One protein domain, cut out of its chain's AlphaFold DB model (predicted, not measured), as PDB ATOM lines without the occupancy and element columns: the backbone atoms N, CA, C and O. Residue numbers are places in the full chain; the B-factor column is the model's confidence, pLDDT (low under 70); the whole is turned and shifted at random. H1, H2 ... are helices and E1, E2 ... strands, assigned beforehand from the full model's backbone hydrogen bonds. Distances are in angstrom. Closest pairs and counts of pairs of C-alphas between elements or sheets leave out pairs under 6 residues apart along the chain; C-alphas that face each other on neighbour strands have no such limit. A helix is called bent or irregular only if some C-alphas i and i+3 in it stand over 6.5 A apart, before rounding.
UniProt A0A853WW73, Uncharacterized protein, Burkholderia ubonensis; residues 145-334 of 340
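Overview. This is residues 145 to 334 of the 340 residues of an uncharacterized protein of Burkholderia ubonensis (UniProt A0A853WW73). Helix H5 runs through the core, with H3 crossing it on one side, H7 and H8 on the other, and H6 folded back beside part of it as a helical hairpin. A two-stranded hairpin, E1 and E2, packs over the side of H3 away from H5, with the short helices H1 and H2 by it, while H4 and the long loop of residues 215 to 241 make one end of the longest axis. The printed part has 190 residues, with eight named helices and two named strands in the order H1 E1 E2 H2 H3 H4 H5 H6 H7 H8; the sheet E1 - E2 is antiparallel and the class is mostly helix. The whole is compact, with a radius of gyration of the C-alphas of 16.4 A and spans of 50 by 41 by 33 A.

Along the chain. H1 is residues 153 to 157, its first C-alpha at (5.892, 158.581, -56.085). E1 is residues 166 to 171, 16.3 A long, and E2 residues 174 to 179, 15.9 A. H2 is residues 181 to 187. H3, residues 196 to 214, is 27.8 A long. H4 is residues 242 to 249. H5, residues 252 to 273, is the longest helix, 31.3 A, beginning at (1.777, 161.153, -30.972). H6 is residues 278 to 292, 21.1 A; H7 is residues 302 to 308. H8, residues 320 to 333, is 19.8 A, ends at (2.447, 142.849, -22.059), and is irregular: C-alphas 321 and 324 are 7.1 A apart.

Arrangement. H5 is the hub, touching four helices. It touches H3 at a steep tilt of 49 degrees, opposite ways, closest at the C-alphas of Gly 209 and Ala 262, 4.3 A. It touches H8 at 46 degrees, also steep, closest at Phe 265 and Ala 327, C-alphas 5.3 A apart. With residues 260 to 268 alone it touches H7, closest at the C-alphas of Val 264 and Ala 308, 6.0 A. H6 and H7 form a helical hairpin at a shallow tilt of 17 degrees. The closest C-alphas of E1 and H3 are those of Met 168 and Glu 207, 5.3 A. Across E1 and E2, N 169 and O 176 are 2.9 A apart, within hydrogen-bond range. H1 and H2 are close but not clearly touching, as are H4 and H5. Every O i to N i+4 pair is within range in H1, H2, H4, H5, H6 and H7; H3 has 14 of 15 and H8 8 of 10.

Size, cuts and confidence. The C-alphas farthest apart, Ser 192 and Gly 223, are 51.8 A apart. The printed part has no cut. The links H3 to H4 and H7 to H8 are long. Mean pLDDT of the printed part is 91.0; residues 162 and 222 to 224 are under 70.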
ATOM      1  N   VAL A 145      -1.292 145.876 -52.880       94.19
ATOM      2  CA  VAL A 145      -1.065 146.547 -54.158       94.19
ATOM      3  C   VAL A 145       0.166 147.432 -54.022       94.19
ATOM      4  O   VAL A 145       0.283 148.188 -53.062       94.19
ATOM      5  N   LEU A 146       1.086 147.342 -54.982       93.38
ATOM      6  CA  LEU A 146       2.245 148.225 -55.024       93.38
ATOM      7  C   LEU A 146       1.859 149.550 -55.685       93.38
ATOM      8  O   LEU A 146       1.372 149.569 -56.825       93.38
ATOM      9  N   GLY A 147       2.114 150.641 -54.972       92.38
ATOM     10  CA  GLY A 147       1.848 152.007 -55.385       92.38
ATOM     11  C   GLY A 147       2.476 152.362 -56.722       92.38
ATOM     12  O   GLY A 147       3.556 151.892 -57.059       92.38
ATOM     13  N   SER A 148       1.770 153.182 -57.492       91.75
ATOM     14  CA  SER A 148       2.214 153.715 -58.783       91.75
ATOM     15  C   SER A 148       2.721 155.146 -58.636       91.75
ATOM     16  O   SER A 148       2.602 155.762 -57.570       91.75
ATOM     17  N   LYS A 149       3.223 155.728 -59.725       90.38
ATOM     18  CA  LYS A 149       3.601 157.143 -59.760       90.38
ATOM     19  C   LYS A 149       2.462 158.087 -59.376       90.38
ATOM     20  O   LYS A 149       2.715 159.151 -58.827       90.38
ATOM     21  N   ASN A 150       1.215 157.683 -59.617       88.75
ATOM     22  CA  ASN A 150       0.046 158.504 -59.310       88.75
ATOM     23  C   ASN A 150      -0.364 158.431 -57.834       88.75
ATOM     24  O   ASN A 150      -1.093 159.302 -57.374       88.75
ATOM     25  N   SER A 151       0.063 157.392 -57.107       88.62
ATOM     26  CA  SER A 151      -0.375 157.153 -55.729       88.62
ATOM     27  C   SER A 151       0.730 157.341 -54.693       88.62
ATOM     28  O   SER A 151       0.439 157.798 -53.594       88.62
ATOM     29  N   ASN A 152       1.989 157.007 -55.013       90.19
ATOM     30  CA  ASN A 152       3.055 156.958 -54.004       90.19
ATOM     31  C   ASN A 152       4.359 157.650 -54.400       90.19
ATOM     32  O   ASN A 152       5.121 157.959 -53.492       90.19
ATOM     33  N   TRP A 153       4.613 157.966 -55.681       91.75
ATOM     34  CA  TRP A 153       5.892 158.581 -56.085       91.75
ATOM     35  C   TRP A 153       6.256 159.800 -55.234       91.75
ATOM     36  O   TRP A 153       7.380 159.872 -54.747       91.75
ATOM     37  N   ALA A 154       5.311 160.717 -55.007       87.12
ATOM     38  CA  ALA A 154       5.569 161.917 -54.214       87.12
ATOM     39  C   ALA A 154       6.001 161.569 -52.778       87.12
ATOM     40  O   ALA A 154       7.038 162.037 -52.317       87.12
ATOM     41  N   ASN A 155       5.256 160.680 -52.116       87.12
ATOM     42  CA  ASN A 155       5.458 160.324 -50.709       87.12
ATOM     43  C   ASN A 155       6.635 159.366 -50.474       87.12
ATOM     44  O   ASN A 155       7.017 159.161 -49.327       87.12
ATOM     45  N   THR A 156       7.201 158.766 -51.524       87.44
ATOM     46  CA  THR A 156       8.357 157.862 -51.407       87.44
ATOM     47  C   THR A 156       9.616 158.373 -52.095       87.44
ATOM     48  O   THR A 156      10.647 157.709 -52.049       87.44
ATOM     49  N   THR A 157       9.543 159.527 -52.763       85.62
ATOM     50  CA  THR A 157      10.663 160.082 -53.544       85.62
ATOM     51  C   THR A 157      11.031 161.494 -53.120       85.62
ATOM     52  O   THR A 157      12.212 161.833 -53.120       85.62
ATOM     53  N   LEU A 158      10.051 162.329 -52.769       82.88
ATOM     54  CA  LEU A 158      10.292 163.731 -52.440       82.88
ATOM     55  C   LEU A 158      10.630 163.896 -50.958       82.88
ATOM     56  O   LEU A 158      10.070 163.208 -50.109       82.88
ATOM     57  N   LEU A 159      11.486 164.865 -50.630       76.88
ATOM     58  CA  LEU A 159      11.740 165.268 -49.243       76.88
ATOM     59  C   LEU A 159      10.639 166.217 -48.747       76.88
ATOM     60  O   LEU A 159      10.862 167.412 -48.553       76.88
ATOM     61  N   ILE A 160       9.429 165.685 -48.590       77.00
ATOM     62  CA  ILE A 160       8.283 166.378 -47.989       77.00
ATOM     63  C   ILE A 160       7.993 165.799 -46.594       77.00
ATOM     64  O   ILE A 160       8.409 164.673 -46.310       77.00
ATOM     65  N   PRO A 161       7.302 166.534 -45.702       70.31
ATOM     66  CA  PRO A 161       6.880 165.982 -44.418       70.31
ATOM     67  C   PRO A 161       6.128 164.660 -44.606       70.31
ATOM     68  O   PRO A 161       5.311 164.542 -45.517       70.31
ATOM     69  N   ASN A 162       6.416 163.682 -43.746       69.62
ATOM     70  CA  ASN A 162       5.836 162.332 -43.761       69.62
ATOM     71  C   ASN A 162       6.196 161.469 -44.989       69.62
ATOM     72  O   ASN A 162       5.643 160.381 -45.149       69.62
ATOM     73  N   ALA A 163       7.119 161.910 -45.853       79.31
ATOM     74  CA  ALA A 163       7.658 161.048 -46.898       79.31
ATOM     75  C   ALA A 163       8.667 160.042 -46.333       79.31
ATOM     76  O   ALA A 163       9.508 160.376 -45.498       79.31
ATOM     77  N   SER A 164       8.609 158.813 -46.840       83.44
ATOM     78  CA  SER A 164       9.495 157.714 -46.460       83.44
ATOM     79  C   SER A 164       9.735 156.804 -47.659       83.44
ATOM     80  O   SER A 164       8.838 156.593 -48.471       83.44
ATOM     81  N   GLY A 165      10.940 156.236 -47.773       84.19
ATOM     82  CA  GLY A 165      11.285 155.304 -48.854       84.19
ATOM     83  C   GLY A 165      10.402 154.049 -48.896       84.19
ATOM     84  O   GLY A 165      10.295 153.415 -49.946       84.19
ATOM     85  N   ALA A 166       9.738 153.725 -47.786       88.44
ATOM     86  CA  ALA A 166       8.668 152.742 -47.696       88.44
ATOM     87  C   ALA A 166       7.511 153.326 -46.869       88.44
ATOM     88  O   ALA A 166       7.757 154.030 -45.892       88.44
ATOM     89  N   ASN A 167       6.269 153.086 -47.284       88.88
ATOM     90  CA  ASN A 167       5.086 153.421 -46.492       88.88
ATOM     91  C   ASN A 167       3.919 152.483 -46.808       88.88
ATOM     92  O   ASN A 167       3.858 151.870 -47.878       88.88
ATOM     93  N   MET A 168       2.955 152.425 -45.896       91.25
ATOM     94  CA  MET A 168       1.705 151.705 -46.088       91.25
ATOM     95  C   MET A 168       0.498 152.621 -45.919       91.25
ATOM     96  O   MET A 168       0.405 153.384 -44.962       91.25
ATOM     97  N   ALA A 169      -0.470 152.494 -46.823       87.69
ATOM     98  CA  ALA A 169      -1.777 153.125 -46.696       87.69
ATOM     99  C   ALA A 169      -2.893 152.084 -46.818       87.69
ATOM    100  O   ALA A 169      -2.794 151.132 -47.593       87.69
ATOM    101  N   ILE A 170      -3.989 152.282 -46.091       87.25
ATOM    102  CA  ILE A 170      -5.201 151.477 -46.262       87.25
ATOM    103  C   ILE A 170      -6.092 152.155 -47.291       87.25
ATOM    104  O   ILE A 170      -6.322 153.360 -47.243       87.25
ATOM    105  N   GLN A 171      -6.588 151.364 -48.232       88.25
ATOM    106  CA  GLN A 171      -7.544 151.774 -49.249       88.25
ATOM    107  C   GLN A 171      -8.832 150.963 -49.094       88.25
ATOM    108  O   GLN A 171      -8.907 150.026 -48.296       88.25
ATOM    109  N   ALA A 172      -9.859 151.304 -49.873       83.25
ATOM    110  CA  ALA A 172     -11.126 150.578 -49.876       83.25
ATOM    111  C   ALA A 172     -10.934 149.113 -50.328       83.25
ATOM    112  O   ALA A 172     -10.975 148.802 -51.517       83.25
ATOM    113  N   GLY A 173     -10.711 148.217 -49.363       82.06
ATOM    114  CA  GLY A 173     -10.583 146.773 -49.563       82.06
ATOM    115  C   GLY A 173      -9.162 146.235 -49.775       82.06
ATOM    116  O   GLY A 173      -9.018 145.038 -50.005       82.06
ATOM    117  N   TYR A 174      -8.111 147.060 -49.698       91.50
ATOM    118  CA  TYR A 174      -6.726 146.597 -49.888       91.50
ATOM    119  C   TYR A 174      -5.688 147.475 -49.170       91.50
ATOM    120  O   TYR A 174      -5.967 148.612 -48.792       91.50
ATOM    121  N   CYS A 175      -4.476 146.941 -49.002       94.50
ATOM    122  CA  CYS A 175      -3.304 147.653 -48.496       94.50
ATOM    123  C   CYS A 175      -2.458 148.160 -49.677       94.50
ATOM    124  O   CYS A 175      -2.091 147.382 -50.562       94.50
ATOM    125  N   LEU A 176      -2.132 149.447 -49.694       94.50
ATOM    126  CA  LEU A 176      -1.291 150.087 -50.699       94.50
ATOM    127  C   LEU A 176       0.120 150.286 -50.138       94.50
ATOM    128  O   LEU A 176       0.334 151.152 -49.293       94.50
ATOM    129  N   LEU A 177       1.076 149.509 -50.642       94.00
ATOM    130  CA  LEU A 177       2.490 149.643 -50.303       94.00
ATOM    131  C   LEU A 177       3.143 150.669 -51.233       94.00
ATOM    132  O   LEU A 177       3.237 150.434 -52.439       94.00
ATOM    133  N   GLY A 178       3.638 151.776 -50.694       91.81
ATOM    134  CA  GLY A 178       4.606 152.624 -51.379       91.81
ATOM    135  C   GLY A 178       6.018 152.119 -51.113       91.81
ATOM    136  O   GLY A 178       6.387 151.885 -49.968       91.81
ATOM    137  N   PHE A 179       6.817 151.959 -52.166       90.69
ATOM    138  CA  PHE A 179       8.218 151.571 -52.028       90.69
ATOM    139  C   PHE A 179       9.065 152.195 -53.137       90.69
ATOM    140  O   PHE A 179       8.735 152.079 -54.318       90.69
ATOM    141  N   ASN A 180      10.156 152.849 -52.748       89.00
ATOM    142  CA  ASN A 180      11.197 153.359 -53.629       89.00
ATOM    143  C   ASN A 180      12.543 152.843 -53.109       89.00
ATOM    144  O   ASN A 180      13.091 153.383 -52.149       89.00
ATOM    145  N   GLU A 181      13.053 151.783 -53.738       84.75
ATOM    146  CA  GLU A 181      14.246 151.058 -53.289       84.75
ATOM    147  C   GLU A 181      15.488 151.957 -53.158       84.75
ATOM    148  O   GLU A 181      16.082 151.952 -52.084       84.75
ATOM    149  N   PRO A 182      15.845 152.832 -54.120       83.19
ATOM    150  CA  PRO A 182      16.955 153.770 -53.933       83.19
ATOM    151  C   PRO A 182      16.815 154.689 -52.715       83.19
ATOM    152  O   PRO A 182      17.782 154.904 -51.979       83.19
ATOM    153  N   ILE A 183      15.621 155.244 -52.484       84.12
ATOM    154  CA  ILE A 183      15.384 156.141 -51.346       84.12
ATOM    155  C   ILE A 183      15.415 155.349 -50.040       84.12
ATOM    156  O   ILE A 183      16.085 155.770 -49.092       84.12
ATOM    157  N   PHE A 184      14.779 154.177 -50.009       85.31
ATOM    158  CA  PHE A 184      14.841 153.238 -48.894       85.31
ATOM    159  C   PHE A 184      16.292 152.863 -48.565       85.31
ATOM    160  O   PHE A 184      16.749 153.093 -47.450       85.31
ATOM    161  N   SER A 185      17.058 152.397 -49.546       82.50
ATOM    162  CA  SER A 185      18.457 152.003 -49.394       82.50
ATOM    163  C   SER A 185      19.348 153.170 -48.956       82.50
ATOM    164  O   SER A 185      20.321 152.953 -48.239       82.50
ATOM    165  N   SER A 186      19.016 154.419 -49.303       79.69
ATOM    166  CA  SER A 186      19.766 155.605 -48.853       79.69
ATOM    167  C   SER A 186      19.455 156.041 -47.412       79.69
ATOM    168  O   SER A 186      20.327 156.571 -46.724       79.69
ATOM    169  N   THR A 187      18.230 155.813 -46.935       75.62
ATOM    170  CA  THR A 187      17.742 156.295 -45.626       75.62
ATOM    171  C   THR A 187      17.774 155.201 -44.560       75.62
ATOM    172  O   THR A 187      18.146 155.430 -43.401       75.62
ATOM    173  N   PHE A 188      17.469 153.973 -44.959       81.12
ATOM    174  CA  PHE A 188      17.290 152.799 -44.115       81.12
ATOM    175  C   PHE A 188      18.156 151.613 -44.561       81.12
ATOM    176  O   PHE A 188      17.756 150.457 -44.447       81.12
ATOM    177  N   SER A 189      19.383 151.907 -45.008       82.25
ATOM    178  CA  SER A 189      20.375 150.908 -45.423       82.25
ATOM    179  C   SER A 189      20.587 149.829 -44.351       82.25
ATOM    180  O   SER A 189      20.693 150.183 -43.165       82.25
ATOM    181  N   PRO A 190      20.707 148.549 -44.748       82.62
ATOM    182  CA  PRO A 190      21.067 147.483 -43.828       82.62
ATOM    183  C   PRO A 190      22.467 147.742 -43.254       82.62
ATOM    184  O   PRO A 190      23.376 148.140 -43.991       82.62
ATOM    185  N   PRO A 191      22.674 147.530 -41.946       85.06
ATOM    186  CA  PRO A 191      24.015 147.397 -41.388       85.06
ATOM    187  C   PRO A 191      24.824 146.297 -42.096       85.06
ATOM    188  O   PRO A 191      24.261 145.335 -42.607       85.06
ATOM    189  N   SER A 192      26.154 146.420 -42.121       82.81
ATOM    190  CA  SER A 192      27.029 145.476 -42.840       82.81
ATOM    191  C   SER A 192      27.004 144.045 -42.288       82.81
ATOM    192  O   SER A 192      27.480 143.129 -42.949       82.81
ATOM    193  N   ASP A 193      26.519 143.868 -41.061       87.00
ATOM    194  CA  ASP A 193      26.426 142.604 -40.329       87.00
ATOM    195  C   ASP A 193      25.093 141.862 -40.530       87.00
ATOM    196  O   ASP A 193      24.925 140.780 -39.971       87.00
ATOM    197  N   VAL A 194      24.154 142.399 -41.321       93.00
ATOM    198  CA  VAL A 194      22.863 141.749 -41.602       93.00
ATOM    199  C   VAL A 194      22.641 141.529 -43.095       93.00
ATOM    200  O   VAL A 194      23.093 142.311 -43.929       93.00
ATOM    201  N   ASP A 195      21.915 140.461 -43.433       92.19
ATOM    202  CA  ASP A 195      21.517 140.178 -44.812       92.19
ATOM    203  C   ASP A 195      20.584 141.296 -45.338       92.19
ATOM    204  O   ASP A 195      19.523 141.537 -44.745       92.19
ATOM    205  N   PRO A 196      20.944 141.982 -46.444       90.31
ATOM    206  CA  PRO A 196      20.140 143.065 -47.011       90.31
ATOM    207  C   PRO A 196      18.711 142.669 -47.393       90.31
ATOM    208  O   PRO A 196      17.786 143.462 -47.205       90.31
ATOM    209  N   ALA A 197      18.511 141.456 -47.909       89.69
ATOM    210  CA  ALA A 197      17.206 140.979 -48.344       89.69
ATOM    211  C   ALA A 197      16.305 140.667 -47.143       89.69
ATOM    212  O   ALA A 197      15.126 141.028 -47.153       89.69
ATOM    213  N   LEU A 198      16.851 140.057 -46.083       93.06
ATOM    214  CA  LEU A 198      16.102 139.815 -44.842       93.06
ATOM    215  C   LEU A 198      15.753 141.120 -44.120       93.06
ATOM    216  O   LEU A 198      14.641 141.262 -43.602       93.06
ATOM    217  N   TRP A 199      16.677 142.085 -44.126       93.56
ATOM    218  CA  TRP A 199      16.443 143.429 -43.603       93.56
ATOM    219  C   TRP A 199      15.297 144.120 -44.342       93.56
ATOM    220  O   TRP A 199      14.310 144.500 -43.715       93.56
ATOM    221  N   GLN A 200      15.383 144.217 -45.675       91.62
ATOM    222  CA  GLN A 200      14.334 144.819 -46.497       91.62
ATOM    223  C   GLN A 200      12.989 144.122 -46.275       91.62
ATOM    224  O   GLN A 200      11.990 144.795 -46.038       91.62
ATOM    225  N   ARG A 201      12.951 142.782 -46.286       91.81
ATOM    226  CA  ARG A 201      11.715 142.021 -46.061       91.81
ATOM    227  C   ARG A 201      11.092 142.327 -44.702       91.81
ATOM    228  O   ARG A 201       9.879 142.486 -44.630       91.81
ATOM    229  N   GLY A 202      11.896 142.455 -43.650       94.31
ATOM    230  CA  GLY A 202      11.391 142.830 -42.334       94.31
ATOM    231  C   GLY A 202      10.814 144.238 -42.280       94.31
ATOM    232  O   GLY A 202       9.761 144.425 -41.678       94.31
ATOM    233  N   ILE A 203      11.423 145.211 -42.968       92.62
ATOM    234  CA  ILE A 203      10.828 146.551 -43.072       92.62
ATOM    235  C   ILE A 203       9.517 146.510 -43.863       92.62
ATOM    236  O   ILE A 203       8.531 147.104 -43.449       92.62
ATOM    237  N   LEU A 204       9.434 145.730 -44.943       93.56
ATOM    238  CA  LEU A 204       8.163 145.542 -45.651       93.56
ATOM    239  C   LEU A 204       7.093 144.874 -44.770       93.56
ATOM    240  O   LEU A 204       5.909 145.177 -44.913       93.56
ATOM    241  N   MET A 205       7.488 143.988 -43.849       96.12
ATOM    242  CA  MET A 205       6.580 143.403 -42.856       96.12
ATOM    243  C   MET A 205       6.174 144.400 -41.770       96.12
ATOM    244  O   MET A 205       5.037 144.335 -41.311       96.12
ATOM    245  N   HIS A 206       7.047 145.337 -41.397       96.25
ATOM    246  CA  HIS A 206       6.694 146.481 -40.554       96.25
ATOM    247  C   HIS A 206       5.610 147.328 -41.239       96.25
ATOM    248  O   HIS A 206       4.525 147.495 -40.684       96.25
ATOM    249  N   GLU A 207       5.823 147.724 -42.499       94.62
ATOM    250  CA  GLU A 207       4.823 148.465 -43.279       94.62
ATOM    251  C   GLU A 207       3.495 147.701 -43.380       94.62
ATOM    252  O   GLU A 207       2.412 148.251 -43.182       94.62
ATOM    253  N   PHE A 208       3.553 146.392 -43.634       96.44
ATOM    254  CA  PHE A 208       2.360 145.546 -43.638       96.44
ATOM    255  C   PHE A 208       1.671 145.481 -42.265       96.44
ATOM    256  O   PHE A 208       0.437 145.474 -42.203       96.44
ATOM    257  N   GLY A 209       2.441 145.518 -41.178       96.81
ATOM    258  CA  GLY A 209       1.954 145.640 -39.808       96.81
ATOM    259  C   GLY A 209       1.036 146.849 -39.613       96.81
ATOM    260  O   GLY A 209      -0.032 146.692 -39.023       96.81
ATOM    261  N   HIS A 210       1.353 148.016 -40.186       95.56
ATOM    262  CA  HIS A 210       0.445 149.171 -40.144       95.56
ATOM    263  C   HIS A 210      -0.908 148.882 -40.799       95.56
ATOM    264  O   HIS A 210      -1.951 149.234 -40.241       95.56
ATOM    265  N   CYS A 211      -0.915 148.205 -41.957       95.31
ATOM    266  CA  CYS A 211      -2.176 147.826 -42.596       95.31
ATOM    267  C   CYS A 211      -2.979 146.872 -41.708       95.31
ATOM    268  O   CYS A 211      -4.193 147.028 -41.556       95.31
ATOM    269  N   LEU A 212      -2.318 145.874 -41.122       95.50
ATOM    270  CA  LEU A 212      -2.966 144.916 -40.232       95.50
ATOM    271  C   LEU A 212      -3.551 145.585 -38.990       95.50
ATOM    272  O   LEU A 212      -4.667 145.241 -38.618       95.50
ATOM    273  N   ASP A 213      -2.844 146.536 -38.381       95.19
ATOM    274  CA  ASP A 213      -3.310 147.200 -37.164       95.19
ATOM    275  C   ASP A 213      -4.559 148.042 -37.453       95.19
ATOM    276  O   ASP A 213      -5.628 147.786 -36.901       95.19
ATOM    277  N   VAL A 214      -4.451 148.982 -38.397       93.31
ATOM    278  CA  VAL A 214      -5.492 149.986 -38.664       93.31
ATOM    279  C   VAL A 214      -6.698 149.394 -39.409       93.31
ATOM    280  O   VAL A 214      -7.832 149.819 -39.189       93.31
ATOM    281  N   SER A 215      -6.523 148.353 -40.235       91.88
ATOM    282  CA  SER A 215      -7.653 147.731 -40.959       91.88
ATOM    283  C   SER A 215      -8.601 146.917 -40.071       91.88
ATOM    284  O   SER A 215      -9.580 146.359 -40.567       91.88
ATOM    285  N   ARG A 216      -8.310 146.810 -38.771       91.06
ATOM    286  CA  ARG A 216      -9.230 146.257 -37.764       91.06
ATOM    287  C   ARG A 216     -10.191 147.303 -37.211       91.06
ATOM    288  O   ARG A 216     -11.246 146.942 -36.686       91.06
ATOM    289  N   ASP A 217      -9.830 148.573 -37.356       90.50
ATOM    290  CA  ASP A 217     -10.636 149.712 -36.930       90.50
ATOM    291  C   ASP A 217     -11.488 150.250 -38.081       90.50
ATOM    292  O   ASP A 217     -12.613 150.696 -37.855       90.50
ATOM    293  N   LEU A 218     -10.984 150.149 -39.320       84.75
ATOM    294  CA  LEU A 218     -11.610 150.732 -40.505       84.75
ATOM    295  C   LEU A 218     -11.845 149.721 -41.652       84.75
ATOM    296  O   LEU A 218     -10.967 148.904 -41.944       84.75
ATOM    297  N   PRO A 219     -12.976 149.838 -42.382       80.19
ATOM    298  CA  PRO A 219     -14.093 150.744 -42.098       80.19
ATOM    299  C   PRO A 219     -14.892 150.290 -40.858       80.19
ATOM    300  O   PRO A 219     -14.933 149.089 -40.576       80.19
ATOM    301  N   PRO A 220     -15.560 151.213 -40.139       77.25
ATOM    302  CA  PRO A 220     -16.428 150.855 -39.022       77.25
ATOM    303  C   PRO A 220     -17.525 149.891 -39.478       77.25
ATOM    304  O   PRO A 220     -18.077 150.031 -40.575       77.25
ATOM    305  N   GLN A 221     -17.872 148.921 -38.633       72.88
ATOM    306  CA  GLN A 221     -18.984 148.024 -38.933       72.88
ATOM    307  C   GLN A 221     -20.300 148.805 -38.920       72.88
ATOM    308  O   GLN A 221     -20.528 149.651 -38.052       72.88
ATOM    309  N   ALA A 222     -21.197 148.502 -39.860       69.06
ATOM    310  CA  ALA A 222     -22.514 149.128 -39.907       69.06
ATOM    311  C   ALA A 222     -23.265 148.888 -38.582       69.06
ATOM    312  O   ALA A 222     -23.599 147.754 -38.249       69.06
ATOM    313  N   GLY A 223     -23.496 149.958 -37.814       64.69
ATOM    314  CA  GLY A 223     -24.154 149.907 -36.502       64.69
ATOM    315  C   GLY A 223     -23.298 149.385 -35.336       64.69
ATOM    316  O   GLY A 223     -23.801 149.331 -34.218       64.69
ATOM    317  N   GLY A 224     -22.029 149.021 -35.566       66.44
ATOM    318  CA  GLY A 224     -21.144 148.385 -34.577       66.44
ATOM    319  C   GLY A 224     -20.169 149.321 -33.852       66.44
ATOM    320  O   GLY A 224     -19.366 148.849 -33.052       66.44
ATOM    321  N   GLY A 225     -20.224 150.629 -34.119       76.88
ATOM    322  CA  GLY A 225     -19.211 151.579 -33.648       76.88
ATOM    323  C   GLY A 225     -17.862 151.397 -34.356       76.88
ATOM    324  O   GLY A 225     -17.740 150.630 -35.314       76.88
ATOM    325  N   ILE A 226     -16.851 152.141 -33.904       84.81
ATOM    326  CA  ILE A 226     -15.478 152.063 -34.416       84.81
ATOM    327  C   ILE A 226     -14.608 151.247 -33.450       84.81
ATOM    328  O   ILE A 226     -14.664 151.456 -32.234       84.81
ATOM    329  N   SER A 227     -13.828 150.293 -33.970       88.44
ATOM    330  CA  SER A 227     -12.853 149.571 -33.140       88.44
ATOM    331  C   SER A 227     -11.667 150.481 -32.798       88.44
ATOM    332  O   SER A 227     -11.480 151.538 -33.397       88.44
ATOM    333  N   HIS A 228     -10.871 150.078 -31.809       92.25
ATOM    334  CA  HIS A 228      -9.788 150.895 -31.255       92.25
ATOM    335  C   HIS A 228      -8.467 150.127 -31.110       92.25
ATOM    336  O   HIS A 228      -7.652 150.453 -30.250       92.25
ATOM    337  N   TRP A 229      -8.247 149.082 -31.910       93.38
ATOM    338  CA  TRP A 229      -7.046 148.246 -31.834       93.38
ATOM    339  C   TRP A 229      -5.770 149.043 -32.105       93.38
ATOM    340  O   TRP A 229      -4.758 148.846 -31.428       93.38
ATOM    341  N   SER A 230      -5.835 149.961 -33.070       94.94
ATOM    342  CA  SER A 230      -4.715 150.812 -33.462       94.94
ATOM    343  C   SER A 230      -4.616 152.103 -32.646       94.94
ATOM    344  O   SER A 230      -3.681 152.875 -32.848       94.94
ATOM    345  N   ILE A 231      -5.553 152.351 -31.724       95.56
ATOM    346  CA  ILE A 231      -5.567 153.536 -30.858       95.56
ATOM    347  C   ILE A 231      -4.804 153.244 -29.569       95.56
ATOM    348  O   ILE A 231      -4.967 152.188 -28.954       95.56
ATOM    349  N   ALA A 232      -3.963 154.188 -29.137       94.88
ATOM    350  CA  ALA A 232      -3.206 154.022 -27.902       94.88
ATOM    351  C   ALA A 232      -4.150 153.858 -26.696       94.88
ATOM    352  O   ALA A 232      -5.134 154.595 -26.600       94.88
ATOM    353  N   PRO A 233      -3.844 152.975 -25.722       93.69
ATOM    354  CA  PRO A 233      -4.746 152.674 -24.607       93.69
ATOM    355  C   PRO A 233      -5.270 153.897 -23.842       93.69
ATOM    356  O   PRO A 233      -6.416 153.914 -23.403       93.69
ATOM    357  N   GLN A 234      -4.448 154.938 -23.693       92.56
ATOM    358  CA  GLN A 234      -4.833 156.178 -23.016       92.56
ATOM    359  C   GLN A 234      -5.776 157.083 -23.825       92.56
ATOM    360  O   GLN A 234      -6.396 157.965 -23.237       92.56
ATOM    361  N   ASP A 235      -5.870 156.891 -25.140       94.50
ATOM    362  CA  ASP A 235      -6.690 157.697 -26.047       94.50
ATOM    363  C   ASP A 235      -8.014 157.013 -26.416       94.50
ATOM    364  O   ASP A 235      -8.928 157.690 -26.880       94.50
ATOM    365  N   ILE A 236      -8.168 155.708 -26.138       93.38
ATOM    366  CA  ILE A 236      -9.379 154.922 -26.451       93.38
ATOM    367  C   ILE A 236     -10.651 155.589 -25.918       93.38
ATOM    368  O   ILE A 236     -11.660 155.649 -26.613       93.38
ATOM    369  N   ALA A 237     -10.609 156.123 -24.693       93.31
ATOM    370  CA  ALA A 237     -11.775 156.736 -24.059       93.31
ATOM    371  C   ALA A 237     -12.288 157.994 -24.783       93.31
ATOM    372  O   ALA A 237     -13.401 158.424 -24.501       93.31
ATOM    373  N   ALA A 238     -11.491 158.589 -25.677       92.44
ATOM    374  CA  ALA A 238     -11.889 159.734 -26.486       92.44
ATOM    375  C   ALA A 238     -12.523 159.335 -27.829       92.44
ATOM    376  O   ALA A 238     -12.947 160.226 -28.556       92.44
ATOM    377  N   VAL A 239     -12.575 158.040 -28.165       92.19
ATOM    378  CA  VAL A 239     -13.082 157.529 -29.444       92.19
ATOM    379  C   VAL A 239     -14.479 156.946 -29.269       92.19
ATOM    380  O   VAL A 239     -14.683 155.980 -28.533       92.19
ATOM    381  N   HIS A 240     -15.449 157.524 -29.971       88.31
ATOM    382  CA  HIS A 240     -16.860 157.125 -29.918       88.31
ATOM    383  C   HIS A 240     -17.474 156.922 -31.309       88.31
ATOM    384  O   HIS A 240     -18.443 156.182 -31.466       88.31
ATOM    385  N   ASP A 241     -16.894 157.563 -32.316       88.06
ATOM    386  CA  ASP A 241     -17.329 157.592 -33.705       88.06
ATOM    387  C   ASP A 241     -16.120 157.846 -34.622       88.06
ATOM    388  O   ASP A 241     -14.973 157.906 -34.171       88.06
ATOM    389  N   LEU A 242     -16.368 157.961 -35.927       88.31
ATOM    390  CA  LEU A 242     -15.304 158.209 -36.896       88.31
ATOM    391  C   LEU A 242     -14.639 159.576 -36.684       88.31
ATOM    392  O   LEU A 242     -13.420 159.656 -36.739       88.31
ATOM    393  N   ASP A 243     -15.400 160.633 -36.401       90.06
ATOM    394  CA  ASP A 243     -14.840 161.983 -36.251       90.06
ATOM    395  C   ASP A 243     -13.885 162.065 -35.052       90.06
ATOM    396  O   ASP A 243     -12.791 162.624 -35.138       90.06
ATOM    397  N   SER A 244     -14.265 161.448 -33.934       92.12
ATOM    398  CA  SER A 244     -13.413 161.342 -32.752       92.12
ATOM    399  C   SER A 244     -12.217 160.413 -32.961       92.12
ATOM    400  O   SER A 244     -11.143 160.704 -32.440       92.12
ATOM    401  N   TYR A 245     -12.345 159.353 -33.765       92.94
ATOM    402  CA  TYR A 245     -11.204 158.536 -34.192       92.94
ATOM    403  C   TYR A 245     -10.193 159.357 -35.003       92.94
ATOM    404  O   TYR A 245      -9.011 159.386 -34.654       92.94
ATOM    405  N   LEU A 246     -10.661 160.096 -36.017       91.12
ATOM    406  CA  LEU A 246      -9.822 160.982 -36.833       91.12
ATOM    407  C   LEU A 246      -9.146 162.064 -35.968       91.12
ATOM    408  O   LEU A 246      -8.023 162.479 -36.233       91.12
ATOM    409  N   ALA A 247      -9.795 162.504 -34.887       92.19
ATOM    410  CA  ALA A 247      -9.220 163.470 -33.952       92.19
ATOM    411  C   ALA A 247      -8.129 162.889 -33.026       92.19
ATOM    412  O   ALA A 247      -7.381 163.656 -32.406       92.19
ATOM    413  N   VAL A 248      -8.042 161.563 -32.869       94.00
ATOM    414  CA  VAL A 248      -7.021 160.911 -32.028       94.00
ATOM    415  C   VAL A 248      -5.933 160.195 -32.818       94.00
ATOM    416  O   VAL A 248      -4.886 159.901 -32.238       94.00
ATOM    417  N   GLU A 249      -6.159 159.883 -34.094       92.19
ATOM    418  CA  GLU A 249      -5.236 159.058 -34.878       92.19
ATOM    419  C   GLU A 249      -3.871 159.720 -35.087       92.19
ATOM    420  O   GLU A 249      -2.853 159.032 -35.045       92.19
ATOM    421  N   ASP A 250      -3.855 161.052 -35.180       90.25
ATOM    422  CA  ASP A 250      -2.646 161.869 -35.325       90.25
ATOM    423  C   ASP A 250      -1.991 162.229 -33.980       90.25
ATOM    424  O   ASP A 250      -0.960 162.906 -33.928       90.25
ATOM    425  N   ARG A 251      -2.568 161.804 -32.845       93.00
ATOM    426  CA  ARG A 251      -1.911 162.014 -31.550       93.00
ATOM    427  C   ARG A 251      -0.643 161.180 -31.513       93.00
ATOM    428  O   ARG A 251      -0.675 159.977 -31.751       93.00
ATOM    429  N   ARG A 252       0.461 161.802 -31.095       91.06
ATOM    430  CA  ARG A 252       1.777 161.153 -30.972       91.06
ATOM    431  C   ARG A 252       1.737 159.820 -30.218       91.06
ATOM    432  O   ARG A 252       2.476 158.901 -30.544       91.06
ATOM    433  N   SER A 253       0.880 159.705 -29.209       93.12
ATOM    434  CA  SER A 253       0.656 158.457 -28.485       93.12
ATOM    435  C   SER A 253       0.126 157.334 -29.372       93.12
ATOM    436  O   SER A 253       0.653 156.225 -29.306       93.12
ATOM    437  N   THR A 254      -0.892 157.620 -30.183       94.94
ATOM    438  CA  THR A 254      -1.488 156.695 -31.154       94.94
ATOM    439  C   THR A 254      -0.514 156.365 -32.276       94.94
ATOM    440  O   THR A 254      -0.344 155.191 -32.596       94.94
ATOM    441  N   VAL A 255       0.189 157.365 -32.815       93.81
ATOM    442  CA  VAL A 255       1.230 157.154 -33.833       93.81
ATOM    443  C   VAL A 255       2.296 156.192 -33.305       93.81
ATOM    444  O   VAL A 255       2.492 155.124 -33.878       93.81
ATOM    445  N   LEU A 256       2.885 156.473 -32.136       94.19
ATOM    446  CA  LEU A 256       3.863 155.573 -31.515       94.19
ATOM    447  C   LEU A 256       3.274 154.181 -31.234       94.19
ATOM    448  O   LEU A 256       3.968 153.180 -31.368       94.19
ATOM    449  N   TRP A 257       2.006 154.081 -30.835       96.38
ATOM    450  CA  TRP A 257       1.358 152.791 -30.575       96.38
ATOM    451  C   TRP A 257       1.226 151.913 -31.828       96.38
ATOM    452  O   TRP A 257       1.373 150.686 -31.739       96.38
ATOM    453  N   ARG A 258       1.000 152.537 -32.988       96.12
ATOM    454  CA  ARG A 258       0.995 151.884 -34.305       96.12
ATOM    455  C   ARG A 258       2.407 151.490 -34.734       96.12
ATOM    456  O   ARG A 258       2.602 150.357 -35.168       96.12
ATOM    457  N   GLU A 259       3.393 152.361 -34.519       96.00
ATOM    458  CA  GLU A 259       4.810 152.050 -34.767       96.00
ATOM    459  C   GLU A 259       5.293 150.859 -33.943       96.00
ATOM    460  O   GLU A 259       5.964 149.957 -34.447       96.00
ATOM    461  N   VAL A 260       4.895 150.803 -32.670       97.06
ATOM    462  CA  VAL A 260       5.198 149.670 -31.796       97.06
ATOM    463  C   VAL A 260       4.636 148.373 -32.367       97.06
ATOM    464  O   VAL A 260       5.341 147.368 -32.361       97.06
ATOM    465  N   PHE A 261       3.392 148.359 -32.847       98.25
ATOM    466  CA  PHE A 261       2.823 147.142 -33.428       98.25
ATOM    467  C   PHE A 261       3.573 146.701 -34.673       98.25
ATOM    468  O   PHE A 261       3.921 145.527 -34.772       98.25
ATOM    469  N   ALA A 262       3.853 147.626 -35.586       98.00
ATOM    470  CA  ALA A 262       4.570 147.345 -36.820       98.00
ATOM    471  C   ALA A 262       5.975 146.773 -36.550       98.00
ATOM    472  O   ALA A 262       6.338 145.723 -37.086       98.00
ATOM    473  N   ASP A 263       6.734 147.385 -35.637       97.81
ATOM    474  CA  ASP A 263       8.054 146.902 -35.215       97.81
ATOM    475  C   ASP A 263       7.985 145.538 -34.505       97.81
ATOM    476  O   ASP A 263       8.783 144.641 -34.788       97.81
ATOM    477  N   VAL A 264       7.020 145.339 -33.599       98.38
ATOM    478  CA  VAL A 264       6.821 144.052 -32.912       98.38
ATOM    479  C   VAL A 264       6.439 142.963 -33.914       98.38
ATOM    480  O   VAL A 264       7.012 141.875 -33.868       98.38
ATOM    481  N   PHE A 265       5.523 143.247 -34.840       98.56
ATOM    482  CA  PHE A 265       5.098 142.322 -35.887       98.56
ATOM    483  C   PHE A 265       6.278 141.896 -36.769       98.56
ATOM    484  O   PHE A 265       6.471 140.699 -36.980       98.56
ATOM    485  N   ALA A 266       7.119 142.838 -37.206       98.00
ATOM    486  CA  ALA A 266       8.325 142.543 -37.983       98.00
ATOM    487  C   ALA A 266       9.325 141.662 -37.213       98.00
ATOM    488  O   ALA A 266       9.859 140.696 -37.764       98.00
ATOM    489  N   VAL A 267       9.537 141.923 -35.917       98.25
ATOM    490  CA  VAL A 267      10.383 141.065 -35.069       98.25
ATOM    491  C   VAL A 267       9.802 139.658 -34.948       98.25
ATOM    492  O   VAL A 267      10.534 138.680 -35.098       98.25
ATOM    493  N   GLY A 268       8.498 139.526 -34.702       98.25
ATOM    494  CA  GLY A 268       7.845 138.219 -34.641       98.25
ATOM    495  C   GLY A 268       7.920 137.465 -35.970       98.25
ATOM    496  O   GLY A 268       8.205 136.269 -35.972       98.25
ATOM    497  N   TYR A 269       7.770 138.172 -37.094       97.94
ATOM    498  CA  TYR A 269       7.968 137.621 -38.433       97.94
ATOM    499  C   TYR A 269       9.371 137.028 -38.593       97.94
ATOM    500  O   TYR A 269       9.491 135.855 -38.951       97.94
ATOM    501  N   TRP A 270      10.428 137.786 -38.280       97.81
ATOM    502  CA  TRP A 270      11.798 137.272 -38.371       97.81
ATOM    503  C   TRP A 270      12.016 136.075 -37.456       97.81
ATOM    504  O   TRP A 270      12.631 135.097 -37.861       97.81
ATOM    505  N   ARG A 271      11.495 136.100 -36.226       97.69
ATOM    506  CA  ARG A 271      11.671 134.970 -35.306       97.69
ATOM    507  C   ARG A 271      10.981 133.692 -35.794       97.69
ATOM    508  O   ARG A 271      11.468 132.610 -35.481       97.69
ATOM    509  N   LEU A 272       9.879 133.805 -36.538       97.06
ATOM    510  CA  LEU A 272       9.170 132.659 -37.117       97.06
ATOM    511  C   LEU A 272       9.814 132.145 -38.406       97.06
ATOM    512  O   LEU A 272       9.900 130.936 -38.599       97.06
ATOM    513  N   ASN A 273      10.238 133.047 -39.291       95.88
ATOM    514  CA  ASN A 273      10.615 132.696 -40.663       95.88
ATOM    515  C   ASN A 273      12.138 132.661 -40.870       95.88
ATOM    516  O   ASN A 273      12.625 131.907 -41.704       95.88
ATOM    517  N   ASP A 274      12.887 133.414 -40.064       95.56
ATOM    518  CA  ASP A 274      14.329 133.635 -40.190       95.56
ATOM    519  C   ASP A 274      15.024 133.514 -38.817       95.56
ATOM    520  O   ASP A 274      15.882 134.319 -38.449       95.56
ATOM    521  N   ALA A 275      14.637 132.507 -38.020       95.19
ATOM    522  CA  ALA A 275      14.963 132.400 -36.591       95.19
ATOM    523  C   ALA A 275      16.460 132.557 -36.251       95.19
ATOM    524  O   ALA A 275      16.800 133.126 -35.215       95.19
ATOM    525  N   GLN A 276      17.354 132.080 -37.123       96.12
ATOM    526  CA  GLN A 276      18.805 132.207 -36.938       96.12
ATOM    527  C   GLN A 276      19.303 133.652 -37.102       96.12
ATOM    528  O   GLN A 276      20.201 134.074 -36.378       96.12
ATOM    529  N   ALA A 277      18.717 134.418 -38.026       96.69
ATOM    530  CA  ALA A 277      19.087 135.806 -38.302       96.69
ATOM    531  C   ALA A 277      18.327 136.811 -37.421       96.69
ATOM    532  O   ALA A 277      18.791 137.937 -37.224       96.69
ATOM    533  N   ALA A 278      17.179 136.410 -36.864       96.94
ATOM    534  CA  ALA A 278      16.286 137.280 -36.104       96.94
ATOM    535  C   ALA A 278      16.968 138.079 -34.973       96.94
ATOM    536  O   ALA A 278      16.675 139.271 -34.864       96.94
ATOM    537  N   PRO A 279      17.895 137.520 -34.164       95.81
ATOM    538  CA  PRO A 279      18.575 138.300 -33.127       95.81
ATOM    539  C   PRO A 279      19.400 139.463 -33.696       95.81
ATOM    540  O   PRO A 279      19.323 140.577 -33.181       95.81
ATOM    541  N   ALA A 280      20.146 139.227 -34.780       96.50
ATOM    542  CA  ALA A 280      20.969 140.254 -35.417       96.50
ATOM    543  C   ALA A 280      20.108 141.329 -36.099       96.50
ATOM    544  O   ALA A 280      20.387 142.519 -35.969       96.50
ATOM    545  N   LEU A 281      19.024 140.920 -36.766       97.50
ATOM    546  CA  LEU A 281      18.066 141.827 -37.406       97.50
ATOM    547  C   LEU A 281      17.344 142.716 -36.381       97.50
ATOM    548  O   LEU A 281      17.261 143.932 -36.564       97.50
ATOM    549  N   ALA A 282      16.879 142.137 -35.270       96.62
ATOM    550  CA  ALA A 282      16.218 142.884 -34.202       96.62
ATOM    551  C   ALA A 282      17.171 143.873 -33.505       96.62
ATOM    552  O   ALA A 282      16.778 145.008 -33.230       96.62
ATOM    553  N   ASP A 283      18.427 143.482 -33.257       95.75
ATOM    554  CA  ASP A 283      19.430 144.386 -32.682       95.75
ATOM    555  C   ASP A 283      19.811 145.512 -33.657       95.75
ATOM    556  O   ASP A 283      19.887 146.682 -33.276       95.75
ATOM    557  N   ALA A 284      19.955 145.202 -34.948       95.88
ATOM    558  CA  ALA A 284      20.159 146.197 -35.996       95.88
ATOM    559  C   ALA A 284      19.017 147.230 -36.044       95.88
ATOM    560  O   ALA A 284      19.287 148.437 -36.072       95.88
ATOM    561  N   LEU A 285      17.759 146.780 -35.978       95.50
ATOM    562  CA  LEU A 285      16.586 147.656 -35.935       95.50
ATOM    563  C   LEU A 285      16.576 148.508 -34.664       95.50
ATOM    564  O   LEU A 285      16.421 149.727 -34.745       95.50
ATOM    565  N   TYR A 286      16.850 147.907 -33.505       95.06
ATOM    566  CA  TYR A 286      16.981 148.630 -32.241       95.06
ATOM    567  C   TYR A 286      18.017 149.760 -32.327       95.06
ATOM    568  O   TYR A 286      17.712 150.904 -31.982       95.06
ATOM    569  N   ARG A 287      19.230 149.471 -32.818       93.12
ATOM    570  CA  ARG A 287      20.309 150.465 -32.961       93.12
ATOM    571  C   ARG A 287      19.913 151.584 -33.922       93.12
ATOM    572  O   ARG A 287      20.209 152.752 -33.661       93.12
ATOM    573  N   LYS A 288      19.218 151.250 -35.015       91.00
ATOM    574  CA  LYS A 288      18.711 152.229 -35.986       91.00
ATOM    575  C   LYS A 288      17.693 153.172 -35.339       91.00
ATOM    576  O   LYS A 288      17.885 154.385 -35.415       91.00
ATOM    577  N   ARG A 289      16.683 152.641 -34.640       91.31
ATOM    578  CA  ARG A 289      15.688 153.440 -33.902       91.31
ATOM    579  C   ARG A 289      16.345 154.288 -32.811       91.31
ATOM    580  O   ARG A 289      16.087 155.481 -32.722       91.31
ATOM    581  N   GLN A 290      17.291 153.726 -32.056       90.31
ATOM    582  CA  GLN A 290      18.036 154.458 -31.026       90.31
ATOM    583  C   GLN A 290      18.811 155.654 -31.598       90.31
ATOM    584  O   GLN A 290      18.803 156.728 -30.999       90.31
ATOM    585  N   LYS A 291      19.460 155.489 -32.756       88.75
ATOM    586  CA  LYS A 291      20.180 156.574 -33.441       88.75
ATOM    587  C   LYS A 291      19.239 157.695 -33.891       88.75
ATOM    588  O   LYS A 291      19.636 158.857 -33.881       88.75
ATOM    589  N   LEU A 292      18.019 157.347 -34.299       84.50
ATOM    590  CA  LEU A 292      17.026 158.291 -34.814       84.50
ATOM    591  C   LEU A 292      16.158 158.921 -33.719       84.50
ATOM    592  O   LEU A 292      15.635 160.007 -33.937       84.50
ATOM    593  N   ALA A 293      16.087 158.320 -32.528       79.00
ATOM    594  CA  ALA A 293      15.173 158.692 -31.448       79.00
ATOM    595  C   ALA A 293      15.191 160.176 -31.038       79.00
ATOM    596  O   ALA A 293      14.216 160.651 -30.473       79.00
ATOM    597  N   GLY A 294      16.280 160.917 -31.274       75.69
ATOM    598  CA  GLY A 294      16.331 162.363 -31.021       75.69
ATOM    599  C   GLY A 294      15.515 163.194 -32.019       75.69
ATOM    600  O   GLY A 294      14.891 164.175 -31.624       75.69
ATOM    601  N   ASN A 295      15.491 162.773 -33.284       76.12
ATOM    602  CA  ASN A 295      14.849 163.473 -34.400       76.12
ATOM    603  C   ASN A 295      13.513 162.838 -34.808       76.12
ATOM    604  O   ASN A 295      12.702 163.488 -35.455       76.12
ATOM    605  N   ASP A 296      13.311 161.577 -34.439       78.19
ATOM    606  CA  ASP A 296      12.176 160.753 -34.814       78.19
ATOM    607  C   ASP A 296      11.603 160.103 -33.555       78.19
ATOM    608  O   ASP A 296      12.008 159.031 -33.098       78.19
ATOM    609  N   GLN A 297      10.713 160.857 -32.927       82.94
ATOM    610  CA  GLN A 297      10.092 160.479 -31.671       82.94
ATOM    611  C   GLN A 297       8.911 159.523 -31.854       82.94
ATOM    612  O   GLN A 297       8.517 158.868 -30.885       82.94
ATOM    613  N   ASP A 298       8.356 159.471 -33.060       84.12
ATOM    614  CA  ASP A 298       7.222 158.618 -33.408       84.12
ATOM    615  C   ASP A 298       7.669 157.157 -33.465       84.12
ATOM    616  O   ASP A 298       6.965 156.274 -32.987       84.12
ATOM    617  N   HIS A 299       8.918 156.914 -33.868       85.44
ATOM    618  CA  HIS A 299       9.523 155.586 -33.886       85.44
ATOM    619  C   HIS A 299      10.383 155.271 -32.649       85.44
ATOM    620  O   HIS A 299      11.314 154.460 -32.704       85.44
ATOM    621  N   ALA A 300      10.095 155.882 -31.497       89.88
ATOM    622  CA  ALA A 300      10.795 155.614 -30.235       89.88
ATOM    623  C   ALA A 300      10.389 154.261 -29.591       89.88
ATOM    624  O   ALA A 300      10.062 154.176 -28.404       89.88
ATOM    625  N   THR A 301      10.437 153.177 -30.366       94.44
ATOM    626  CA  THR A 301       9.910 151.832 -30.060       94.44
ATOM    627  C   THR A 301      10.915 150.910 -29.355       94.44
ATOM    628  O   THR A 301      10.589 149.773 -29.006       94.44
ATOM    629  N   MET A 302      12.135 151.389 -29.083       94.69
ATOM    630  CA  MET A 302      13.285 150.616 -28.582       94.69
ATOM    631  C   MET A 302      12.974 149.666 -27.412       94.69
ATOM    632  O   MET A 302      13.512 148.560 -27.351       94.69
ATOM    633  N   CYS A 303      12.127 150.086 -26.467       95.25
ATOM    634  CA  CYS A 303      11.736 149.249 -25.330       95.25
ATOM    635  C   CYS A 303      10.945 148.008 -25.779       95.25
ATOM    636  O   CYS A 303      11.264 146.891 -25.366       95.25
ATOM    637  N   TRP A 304       9.959 148.197 -26.659       97.25
ATOM    638  CA  TRP A 304       9.128 147.117 -27.187       97.25
ATOM    639  C   TRP A 304       9.915 146.188 -28.102       97.25
ATOM    640  O   TRP A 304       9.765 144.979 -27.975       97.25
ATOM    641  N   LEU A 305      10.814 146.723 -28.935       96.75
ATOM    642  CA  LEU A 305      11.721 145.912 -29.755       96.75
ATOM    643  C   LEU A 305      12.550 144.949 -28.898       96.75
ATOM    644  O   LEU A 305      12.570 143.744 -29.154       96.75
ATOM    645  N   ARG A 306      13.179 145.450 -27.823       96.31
ATOM    646  CA  ARG A 306      13.940 144.600 -26.889       96.31
ATOM    647  C   ARG A 306      13.060 143.573 -26.193       96.31
ATOM    648  O   ARG A 306      13.504 142.449 -25.985       96.31
ATOM    649  N   TYR A 307      11.841 143.951 -25.813       97.81
ATOM    650  CA  TYR A 307      10.906 143.024 -25.187       97.81
ATOM    651  C   TYR A 307      10.497 141.907 -26.155       97.81
ATOM    652  O   TYR A 307      10.664 140.736 -25.817       97.81
ATOM    653  N   ALA A 308      10.055 142.252 -27.366       97.81
ATOM    654  CA  ALA A 308       9.606 141.320 -28.400       97.81
ATOM    655  C   ALA A 308      10.708 140.364 -28.884       97.81
ATOM    656  O   ALA A 308      10.416 139.226 -29.258       97.81
ATOM    657  N   ALA A 309      11.971 140.795 -28.846       96.81
ATOM    658  CA  ALA A 309      13.129 139.960 -29.159       96.81
ATOM    659  C   ALA A 309      13.585 139.061 -27.992       96.81
ATOM    660  O   ALA A 309      14.431 138.195 -28.189       96.81
ATOM    661  N   SER A 310      13.056 139.257 -26.780       95.75
ATOM    662  CA  SER A 310      13.484 138.521 -25.585       95.75
ATOM    663  C   SER A 310      12.647 137.271 -25.307       95.75
ATOM    664  O   SER A 310      11.501 137.148 -25.746       95.75
ATOM    665  N   ASP A 311      13.180 136.398 -24.453       93.19
ATOM    666  CA  ASP A 311      12.471 135.221 -23.924       93.19
ATOM    667  C   ASP A 311      11.338 135.574 -22.946       93.19
ATOM    668  O   ASP A 311      10.611 134.696 -22.491       93.19
ATOM    669  N   ARG A 312      11.179 136.859 -22.594       95.12
ATOM    670  CA  ARG A 312      10.071 137.340 -21.752       95.12
ATOM    671  C   ARG A 312       8.813 137.664 -22.553       95.12
ATOM    672  O   ARG A 312       7.761 137.837 -21.946       95.12
ATOM    673  N   ALA A 313       8.920 137.793 -23.876       96.19
ATOM    674  CA  ALA A 313       7.755 137.968 -24.732       96.19
ATOM    675  C   ALA A 313       6.839 136.731 -24.657       96.19
ATOM    676  O   ALA A 313       7.313 135.638 -24.334       96.19
ATOM    677  N   PRO A 314       5.542 136.866 -24.997       96.94
ATOM    678  CA  PRO A 314       4.668 135.711 -25.160       96.94
ATOM    679  C   PRO A 314       5.295 134.655 -26.088       96.94
ATOM    680  O   PRO A 314       6.006 135.027 -27.030       96.94
ATOM    681  N   PRO A 315       5.037 133.352 -25.867       96.50
ATOM    682  CA  PRO A 315       5.502 132.306 -26.769       96.50
ATOM    683  C   PRO A 315       5.048 132.583 -28.202       96.50
ATOM    684  O   PRO A 315       3.895 132.953 -28.426       96.50
ATOM    685  N   LEU A 316       5.957 132.410 -29.162       96.75
ATOM    686  CA  LEU A 316       5.620 132.564 -30.574       96.75
ATOM    687  C   LEU A 316       4.542 131.553 -30.984       96.75
ATOM    688  O   LEU A 316       4.525 130.427 -30.476       96.75
ATOM    689  N   PRO A 317       3.650 131.929 -31.913       97.19
ATOM    690  CA  PRO A 317       2.672 131.002 -32.457       97.19
ATOM    691  C   PRO A 317       3.367 129.917 -33.292       97.19
ATOM    692  O   PRO A 317       4.464 130.113 -33.803       97.19
ATOM    693  N   ALA A 318       2.702 128.777 -33.486       94.75
ATOM    694  CA  ALA A 318       3.236 127.702 -34.329       94.75
ATOM    695  C   ALA A 318       3.280 128.073 -35.825       94.75
ATOM    696  O   ALA A 318       4.045 127.487 -36.585       94.75
ATOM    697  N   THR A 319       2.440 129.019 -36.254       95.56
ATOM    698  CA  THR A 319       2.324 129.456 -37.649       95.56
ATOM    699  C   THR A 319       2.163 130.970 -37.739       95.56
ATOM    700  O   THR A 319       1.764 131.638 -36.780       95.56
ATOM    701  N   ASN A 320       2.416 131.511 -38.930       96.88
ATOM    702  CA  ASN A 320       2.264 132.933 -39.231       96.88
ATOM    703  C   ASN A 320       0.827 133.459 -39.029       96.88
ATOM    704  O   ASN A 320       0.661 134.627 -38.691       96.88
ATOM    705  N   HIS A 321      -0.209 132.613 -39.121       95.62
ATOM    706  CA  HIS A 321      -1.596 133.012 -38.826       95.62
ATOM    707  C   HIS A 321      -1.782 133.551 -37.397       95.62
ATOM    708  O   HIS A 321      -2.620 134.419 -37.161       95.62
ATOM    709  N   GLY A 322      -0.996 133.060 -36.432       97.00
ATOM    710  CA  GLY A 322      -1.055 133.528 -35.046       97.00
ATOM    711  C   GLY A 322      -0.260 134.810 -34.783       97.00
ATOM    712  O   GLY A 322      -0.311 135.329 -33.668       97.00
ATOM    713  N   LEU A 323       0.489 135.321 -35.768       98.06
ATOM    714  CA  LEU A 323       1.450 136.406 -35.560       98.06
ATOM    715  C   LEU A 323       0.773 137.733 -35.197       98.06
ATOM    716  O   LEU A 323       1.292 138.461 -34.358       98.06
ATOM    717  N   LEU A 324      -0.403 138.021 -35.762       97.44
ATOM    718  CA  LEU A 324      -1.173 139.225 -35.426       97.44
ATOM    719  C   LEU A 324      -1.567 139.243 -33.942       97.44
ATOM    720  O   LEU A 324      -1.276 140.204 -33.235       97.44
ATOM    721  N   ALA A 325      -2.147 138.144 -33.452       97.31
ATOM    722  CA  ALA A 325      -2.536 138.017 -32.048       97.31
ATOM    723  C   ALA A 325      -1.317 138.029 -31.111       97.31
ATOM    724  O   ALA A 325      -1.355 138.626 -30.034       97.31
ATOM    725  N   TRP A 326      -0.213 137.400 -31.529       98.38
ATOM    726  CA  TRP A 326       1.045 137.454 -30.793       98.38
ATOM    727  C   TRP A 326       1.591 138.883 -30.698       98.38
ATOM    728  O   TRP A 326       2.019 139.290 -29.619       98.38
ATOM    729  N   ALA A 327       1.544 139.655 -31.787       98.38
ATOM    730  CA  ALA A 327       2.043 141.025 -31.811       98.38
ATOM    731  C   ALA A 327       1.254 141.930 -30.855       98.38
ATOM    732  O   ALA A 327       1.864 142.690 -30.101       98.38
ATOM    733  N   ASP A 328      -0.074 141.793 -30.789       97.56
ATOM    734  CA  ASP A 328      -0.890 142.513 -29.802       97.56
ATOM    735  C   ASP A 328      -0.543 142.127 -28.365       97.56
ATOM    736  O   ASP A 328      -0.381 143.001 -27.505       97.56
ATOM    737  N   ALA A 329      -0.404 140.826 -28.095       97.50
ATOM    738  CA  ALA A 329      -0.052 140.329 -26.771       97.50
ATOM    739  C   ALA A 329       1.339 140.822 -26.345       97.50
ATOM    740  O   ALA A 329       1.520 141.276 -25.215       97.50
ATOM    741  N   ALA A 330       2.317 140.789 -27.252       97.81
ATOM    742  CA  ALA A 330       3.670 141.264 -27.002       97.81
ATOM    743  C   ALA A 330       3.708 142.786 -26.786       97.81
ATOM    744  O   ALA A 330       4.302 143.244 -25.810       97.81
ATOM    745  N   ARG A 331       3.027 143.567 -27.636       96.81
ATOM    746  CA  ARG A 331       2.889 145.027 -27.497       96.81
ATOM    747  C   ARG A 331       2.264 145.415 -26.151       96.81
ATOM    748  O   ARG A 331       2.764 146.327 -25.493       96.81
ATOM    749  N   SER A 332       1.215 144.705 -25.734       94.75
ATOM    750  CA  SER A 332       0.434 145.018 -24.526       94.75
ATOM    751  C   SER A 332       1.090 144.547 -23.226       94.75
ATOM    752  O   SER A 332       0.973 145.219 -22.205       94.75
ATOM    753  N   ALA A 333       1.785 143.406 -23.242       95.81
ATOM    754  CA  ALA A 333       2.447 142.849 -22.059       95.81
ATOM    755  C   ALA A 333       3.821 143.479 -21.773       95.81
ATOM    756  O   ALA A 333       4.372 143.294 -20.686       95.81
ATOM    757  N   ALA A 334       4.395 144.200 -22.740       95.44
ATOM    758  CA  ALA A 334       5.698 144.825 -22.580       95.44
ATOM    759  C   ALA A 334       5.701 145.802 -21.385       95.44
ATOM    760  O   ALA A 334       4.801 146.636 -21.269       95.44
TER     761      ALA A 334